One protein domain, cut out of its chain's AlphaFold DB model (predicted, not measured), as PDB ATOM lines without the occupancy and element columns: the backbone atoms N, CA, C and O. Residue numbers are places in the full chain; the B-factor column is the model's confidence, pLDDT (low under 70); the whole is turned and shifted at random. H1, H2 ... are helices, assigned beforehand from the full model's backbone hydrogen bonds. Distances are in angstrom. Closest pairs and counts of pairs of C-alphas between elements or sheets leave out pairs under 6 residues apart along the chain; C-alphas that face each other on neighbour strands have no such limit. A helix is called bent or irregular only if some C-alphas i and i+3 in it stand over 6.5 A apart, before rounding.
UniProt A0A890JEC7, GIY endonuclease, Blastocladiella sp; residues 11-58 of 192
ATOM      1  N   ILE A  11     -22.995  16.364 -22.857       87.38
ATOM      2  CA  ILE A  11     -21.653  16.866 -23.182       87.38
ATOM      3  C   ILE A  11     -20.631  16.586 -22.073       87.38
ATOM      4  O   ILE A  11     -19.526  16.135 -22.359       87.38
ATOM      5  N   TYR A  12     -21.008  16.764 -20.804       88.38
ATOM      6  CA  TYR A  12     -20.115  16.519 -19.671       88.38
ATOM      7  C   TYR A  12     -19.808  15.027 -19.521       88.38
ATOM      8  O   TYR A  12     -18.655  14.643 -19.333       88.38
ATOM      9  N   ASN A  13     -20.827  14.179 -19.680       89.12
ATOM     10  CA  ASN A  13     -20.662  12.727 -19.633       89.12
ATOM     11  C   ASN A  13     -19.728  12.227 -20.746       89.12
ATOM     12  O   ASN A  13     -18.865  11.391 -20.487       89.12
ATOM     13  N   ASN A  14     -19.863  12.756 -21.965       89.44
ATOM     14  CA  ASN A  14     -18.999  12.379 -23.083       89.44
ATOM     15  C   ASN A  14     -17.561  12.890 -22.893       89.44
ATOM     16  O   ASN A  14     -16.624  12.121 -23.084       89.44
ATOM     17  N   ILE A  15     -17.366  14.132 -22.441       90.31
ATOM     18  CA  ILE A  15     -16.029  14.661 -22.124       90.31
ATOM     19  C   ILE A  15     -15.363  13.848 -21.010       90.31
ATOM     20  O   ILE A  15     -14.188  13.518 -21.117       90.31
ATOM     21  N   SER A  16     -16.104  13.476 -19.965       90.25
ATOM     22  CA  SER A  16     -15.581  12.645 -18.872       90.25
ATOM     23  C   SER A  16     -15.178  11.245 -19.354       90.25
ATOM     24  O   SER A  16     -14.144  10.719 -18.954       90.25
ATOM     25  N   LYS A  17     -15.974  10.646 -20.251       92.12
ATOM     26  CA  LYS A  17     -15.745   9.291 -20.767       92.12
ATOM     27  C   LYS A  17     -14.609   9.216 -21.788       92.12
ATOM     28  O   LYS A  17     -13.832   8.267 -21.755       92.12
ATOM     29  N   TYR A  18     -14.542  10.174 -22.708       93.00
ATOM     30  CA  TYR A  18     -13.616  10.138 -23.842       93.00
ATOM     31  C   TYR A  18     -12.429  11.094 -23.674       93.00
ATOM     32  O   TYR A  18     -11.426  10.934 -24.354       93.00
ATOM     33  N   GLY A  19     -12.482  12.054 -22.753       92.62
ATOM     34  CA  GLY A  19     -11.436  13.056 -22.553       92.62
ATOM     35  C   GLY A  19     -11.507  14.217 -23.551       92.62
ATOM     36  O   GLY A  19     -12.034  14.095 -24.656       92.62
ATOM     37  N   HIS A  20     -10.947  15.368 -23.164       90.38
ATOM     38  CA  HIS A  20     -10.997  16.603 -23.960       90.38
ATOM     39  C   HIS A  20     -10.290  16.505 -25.319       90.38
ATOM     40  O   HIS A  20     -10.704  17.174 -26.258       90.38
ATOM     41  N   SER A  21      -9.253  15.673 -25.443       94.62
ATOM     42  CA  SER A  21      -8.486  15.499 -26.686       94.62
ATOM     43  C   SER A  21      -9.303  14.902 -27.834       94.62
ATOM     44  O   SER A  21      -8.890  15.003 -28.982       94.62
ATOM     45  N   ASN A  22     -10.449  14.286 -27.530       93.19
ATOM     46  CA  ASN A  22     -11.363  13.712 -28.516       93.19
ATOM     47  C   ASN A  22     -12.453  14.696 -28.976       93.19
ATOM     48  O   ASN A  22     -13.388  14.298 -29.666       93.19
ATOM     49  N   PHE A  23     -12.347  15.976 -28.607       91.38
ATOM     50  CA  PHE A  23     -13.262  17.032 -29.033       91.38
ATOM     51  C   PHE A  23     -12.512  18.102 -29.817       91.38
ATOM     52  O   PHE A  23     -11.396  18.486 -29.470       91.38
ATOM     53  N   VAL A  24     -13.165  18.629 -30.850       92.94
ATOM     54  CA  VAL A  24     -12.679  19.765 -31.633       92.94
ATOM     55  C   VAL A  24     -13.677  20.911 -31.539       92.94
ATOM     56  O   VAL A  24     -14.890  20.700 -31.576       92.94
ATOM     57  N   LEU A  25     -13.164  22.133 -31.405       92.12
ATOM     58  CA  LEU A  25     -13.968  23.346 -31.478       92.12
ATOM     59  C   LEU A  25     -13.949  23.863 -32.916       92.12
ATOM     60  O   LEU A  25     -12.887  24.184 -33.444       92.12
ATOM     61  N   VAL A  26     -15.129  23.970 -33.524       92.69
ATOM     62  CA  VAL A  26     -15.309  24.519 -34.872       92.69
ATOM     63  C   VAL A  26     -16.248  25.716 -34.793       92.69
ATOM     64  O   VAL A  26     -17.311  25.642 -34.180       92.69
ATOM     65  N   ILE A  27     -15.850  26.825 -35.415       92.38
ATOM     66  CA  ILE A  27     -16.690  28.017 -35.547       92.38
ATOM     67  C   ILE A  27     -17.517  27.852 -36.823       92.38
ATOM     68  O   ILE A  27     -16.957  27.803 -37.914       92.38
ATOM     69  N   LEU A  28     -18.838  27.743 -36.676       90.44
ATOM     70  CA  LEU A  28     -19.761  27.534 -37.799       90.44
ATOM     71  C   LEU A  28     -20.105  28.840 -38.524       90.44
ATOM     72  O   LEU A  28     -20.193  28.871 -39.745       90.44
ATOM     73  N   GLU A  29     -20.289  29.921 -37.767       89.25
ATOM     74  CA  GLU A  29     -20.658  31.233 -38.290       89.25
ATOM     75  C   GLU A  29     -20.126  32.327 -37.356       89.25
ATOM     76  O   GLU A  29     -20.174  32.188 -36.131       89.25
ATOM     77  N   ILE A  30     -19.625  33.427 -37.927       87.19
ATOM     78  CA  ILE A  30     -19.251  34.627 -37.172       87.19
ATOM     79  C   ILE A  30     -20.414  35.606 -37.253       87.19
ATOM     80  O   ILE A  30     -20.661  36.208 -38.297       87.19
ATOM     81  N   HIS A  31     -21.108  35.785 -36.134       76.06
ATOM     82  CA  HIS A  31     -22.256  36.672 -36.062       76.06
ATOM     83  C   HIS A  31     -21.945  37.922 -35.235       76.06
ATOM     84  O   HIS A  31     -22.121  37.919 -34.020       76.06
ATOM     85  N   GLY A  32     -21.493  38.985 -35.911       79.62
ATOM     86  CA  GLY A  32     -21.437  40.360 -35.398       79.62
ATOM     87  C   GLY A  32     -20.938  40.547 -33.955       79.62
ATOM     88  O   GLY A  32     -20.115  39.795 -33.443       79.62
ATOM     89  N   SER A  33     -21.419  41.607 -33.299       78.38
ATOM     90  CA  SER A  33     -21.165  41.835 -31.870       78.38
ATOM     91  C   SER A  33     -22.196  41.089 -31.023       78.38
ATOM     92  O   SER A  33     -23.398  41.183 -31.277       78.38
ATOM     93  N   SER A  34     -21.726  40.426 -29.963       70.81
ATOM     94  CA  SER A  34     -22.544  39.657 -29.011       70.81
ATOM     95  C   SER A  34     -23.668  40.466 -28.354       70.81
ATOM     96  O   SER A  34     -24.658  39.893 -27.898       70.81
ATOM     97  N   TYR A  35     -23.545  41.797 -28.339       71.00
ATOM     98  CA  TYR A  35     -24.579  42.708 -27.854       71.00
ATOM     99  C   TYR A  35     -25.872  42.631 -28.682       71.00
ATOM    100  O   TYR A  35     -26.962  42.703 -28.119       71.00
ATOM    101  N   PHE A  36     -25.765  42.430 -30.000       66.25
ATOM    102  CA  PHE A  36     -26.920  42.406 -30.903       66.25
ATOM    103  C   PHE A  36     -27.553  41.014 -31.046       66.25
ATOM    104  O   PHE A  36     -28.679  40.906 -31.520       66.25
ATOM    105  N   CYS A  37     -26.895  39.947 -30.582       70.19
ATOM    106  CA  CYS A  37     -27.399  38.577 -30.746       70.19
ATOM    107  C   CYS A  37     -28.740  38.325 -30.039       70.19
ATOM    108  O   CYS A  37     -29.528  37.511 -30.498       70.19
ATOM    109  N   LYS A  38     -29.017  39.004 -28.917       69.50
ATOM    110  CA  LYS A  38     -30.294  38.841 -28.192       69.50
ATOM    111  C   LYS A  38     -31.439  39.655 -28.794       69.50
ATOM    112  O   LYS A  38     -32.597  39.367 -28.507       69.50
ATOM    113  N   THR A  39     -31.117  40.696 -29.555       71.62
ATOM    114  CA  THR A  39     -32.094  41.607 -30.159       71.62
ATOM    115  C   THR A  39     -32.358  41.287 -31.626       71.62
ATOM    116  O   THR A  39     -33.408  41.677 -32.127       71.62
ATOM    117  N   ASP A  40     -31.454  40.567 -32.300       77.31
ATOM    118  CA  ASP A  40     -31.664  40.053 -33.652       77.31
ATOM    119  C   ASP A  40     -32.545  38.786 -33.620       77.31
ATOM    120  O   ASP A  40     -32.075  37.719 -33.206       77.31
ATOM    121  N   PRO A  41     -33.804  38.842 -34.098       72.06
ATOM    122  CA  PRO A  41     -34.654  37.656 -34.196       72.06
ATOM    123  C   PRO A  41     -34.063  36.569 -35.113       72.06
ATOM    124  O   PRO A  41     -34.389  35.392 -34.960       72.06
ATOM    125  N   GLY A  42     -33.166  36.929 -36.038       83.75
ATOM    126  CA  GLY A  42     -32.468  35.987 -36.909       83.75
ATOM    127  C   GLY A  42     -31.414  35.137 -36.196       83.75
ATOM    128  O   GLY A  42     -31.085  34.054 -36.681       83.75
ATOM    129  N   PHE A  43     -30.899  35.572 -35.041       86.56
ATOM    130  CA  PHE A  43     -29.852  34.846 -34.319       86.56
ATOM    131  C   PHE A  43     -30.339  33.478 -33.828       86.56
ATOM    132  O   PHE A  43     -29.749  32.454 -34.170       86.56
ATOM    133  N   TYR A  44     -31.460  33.443 -33.102       86.81
ATOM    134  CA  TYR A  44     -32.031  32.189 -32.602       86.81
ATOM    135  C   TYR A  44     -32.550  31.288 -33.723       86.81
ATOM    136  O   TYR A  44     -32.509  30.063 -33.591       86.81
ATOM    137  N   ALA A  45     -32.994  31.864 -34.845       88.62
ATOM    138  CA  ALA A  45     -33.381  31.093 -36.023       88.62
ATOM    139  C   ALA A  45     -32.176  30.349 -36.626       88.62
ATOM    140  O   ALA A  45     -32.283  29.161 -36.927       88.62
ATOM    141  N   ARG A  46     -31.013  31.008 -36.730       90.06
ATOM    142  CA  ARG A  46     -29.761  30.381 -37.190       90.06
ATOM    143  C   ARG A  46     -29.230  29.346 -36.200       90.06
ATOM    144  O   ARG A  46     -28.870  28.246 -36.608       90.06
ATOM    145  N   GLU A  47     -29.243  29.652 -34.902       89.06
ATOM    146  CA  GLU A  47     -28.868  28.688 -33.858       89.06
ATOM    147  C   GLU A  47     -29.747  27.427 -33.935       89.06
ATOM    148  O   GLU A  47     -29.238  26.307 -33.975       89.06
ATOM    149  N   THR A  48     -31.065  27.610 -34.042       90.81
ATOM    150  CA  THR A  48     -32.030  26.512 -34.197       90.81
ATOM    151  C   THR A  48     -31.779  25.712 -35.474       90.81
ATOM    152  O   THR A  48     -31.811  24.485 -35.431       90.81
ATOM    153  N   PHE A  49     -31.475  26.380 -36.591       92.31
ATOM    154  CA  PHE A  49     -31.144  25.723 -37.854       92.31
ATOM    155  C   PHE A  49     -29.942  24.780 -37.709       92.31
ATOM    156  O   PHE A  49     -30.041  23.615 -38.089       92.31
ATOM    157  N   PHE A  50     -28.836  25.234 -37.108       91.31
ATOM    158  CA  PHE A  50     -27.666  24.373 -36.910       91.31
ATOM    159  C   PHE A  50     -27.958  23.209 -35.961       91.31
ATOM    160  O   PHE A  50     -27.574  22.078 -36.255       91.31
ATOM    161  N   ILE A  51     -28.678  23.445 -34.859       90.62
ATOM    162  CA  ILE A  51     -29.074  22.375 -33.929       90.62
ATOM    163  C   ILE A  51     -29.876  21.293 -34.660       90.62
ATOM    164  O   ILE A  51     -29.575  20.107 -34.525       90.62
ATOM    165  N   GLN A  52     -30.875  21.690 -35.450       90.81
ATOM    166  CA  GLN A  52     -31.715  20.760 -36.205       90.81
ATOM    167  C   GLN A  52     -30.929  20.027 -37.292       90.81
ATOM    168  O   GLN A  52     -31.089  18.815 -37.444       90.81
ATOM    169  N   LEU A  53     -30.037  20.731 -37.995       91.62
ATOM    170  CA  LEU A  53     -29.151  20.138 -38.990       91.62
ATOM    171  C   LEU A  53     -28.304  19.020 -38.369       91.62
ATOM    172  O   LEU A  53     -28.352  17.891 -38.849       91.62
ATOM    173  N   PHE A  54     -27.600  19.277 -37.263       89.31
ATOM    174  CA  PHE A  54     -26.772  18.248 -36.618       89.31
ATOM    175  C   PHE A  54     -27.592  17.127 -35.975       89.31
ATOM    176  O   PHE A  54     -27.177  15.972 -36.016       89.31
ATOM    177  N   LYS A  55     -28.783  17.421 -35.440       88.44
ATOM    178  CA  LYS A  55     -29.711  16.383 -34.960       88.44
ATOM    179  C   LYS A  55     -30.154  15.445 -36.076       88.44
ATOM    180  O   LYS A  55     -30.203  14.239 -35.857       88.44
ATOM    181  N   SER A  56     -30.426  15.973 -37.269       87.31
ATOM    182  CA  SER A  56     -30.813  15.154 -38.424       87.31
ATOM    183  C   SER A  56     -29.713  14.186 -38.878       87.31
ATOM    184  O   SER A  56     -30.018  13.143 -39.449       87.31
ATOM    185  N   LEU A  57     -28.448  14.496 -38.577       87.94
ATOM    186  CA  LEU A  57     -27.296  13.643 -38.877       87.94
ATOM    187  C   LEU A  57     -27.078  12.534 -37.831       87.94
ATOM    188  O   LEU A  57     -26.215  11.687 -38.024       87.94
ATOM    189  N   GLY A  58     -27.858  12.519 -36.745       78.56
ATOM    190  CA  GLY A  58     -27.835  11.483 -35.705       78.56
ATOM    191  C   GLY A  58     -26.903  11.762 -34.521       78.56
ATOM    192  O   GLY A  58     -27.099  11.177 -33.458       78.56
TER     193      GLY A  58
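Overview. This is residues 11 to 58 of the 192 residues of the protein "GIY endonuclease" of Blastocladiella sp (UniProt A0A890JEC7). An open, loose hook: the short helix H1 is at one end, a long link without named elements runs to the other end, and there the printed part folds back into the longer helix H2, which stays apart from H1. The 48 printed residues hold two named helices, H1 then H2, and no named strand; the class is all helix. The whole is only just loose, close to extended, with a radius of gyration of the C-alphas of 14.1 A, and elongated, spanning 37 by 24 by 16 A.

Arrangement. H1, residues 11 to 18, and H2, residues 41 to 56, are apart. In H1 every O i to N i+4 pair is within hydrogen-bond range; in H2, 11 of 12 are.

Along the chain. H1 begins at C-alpha 11 (-21.653, 16.866, -23.182) and is 10.5 A long. H2 is 23.2 A long and ends at C-alpha 56 (-30.813, 15.154, -38.424). H2 is neither bent nor irregular, but only just: C-alphas 41 and 44 are 6.3 A apart.

Size, cuts and confidence. The C-alphas farthest apart, of Lys 17 and Thr 39, are 37.4 A apart. The link, residues 19 to 40, is long. The printed part has no cut. Residues 36 and 38 have pLDDT under 70.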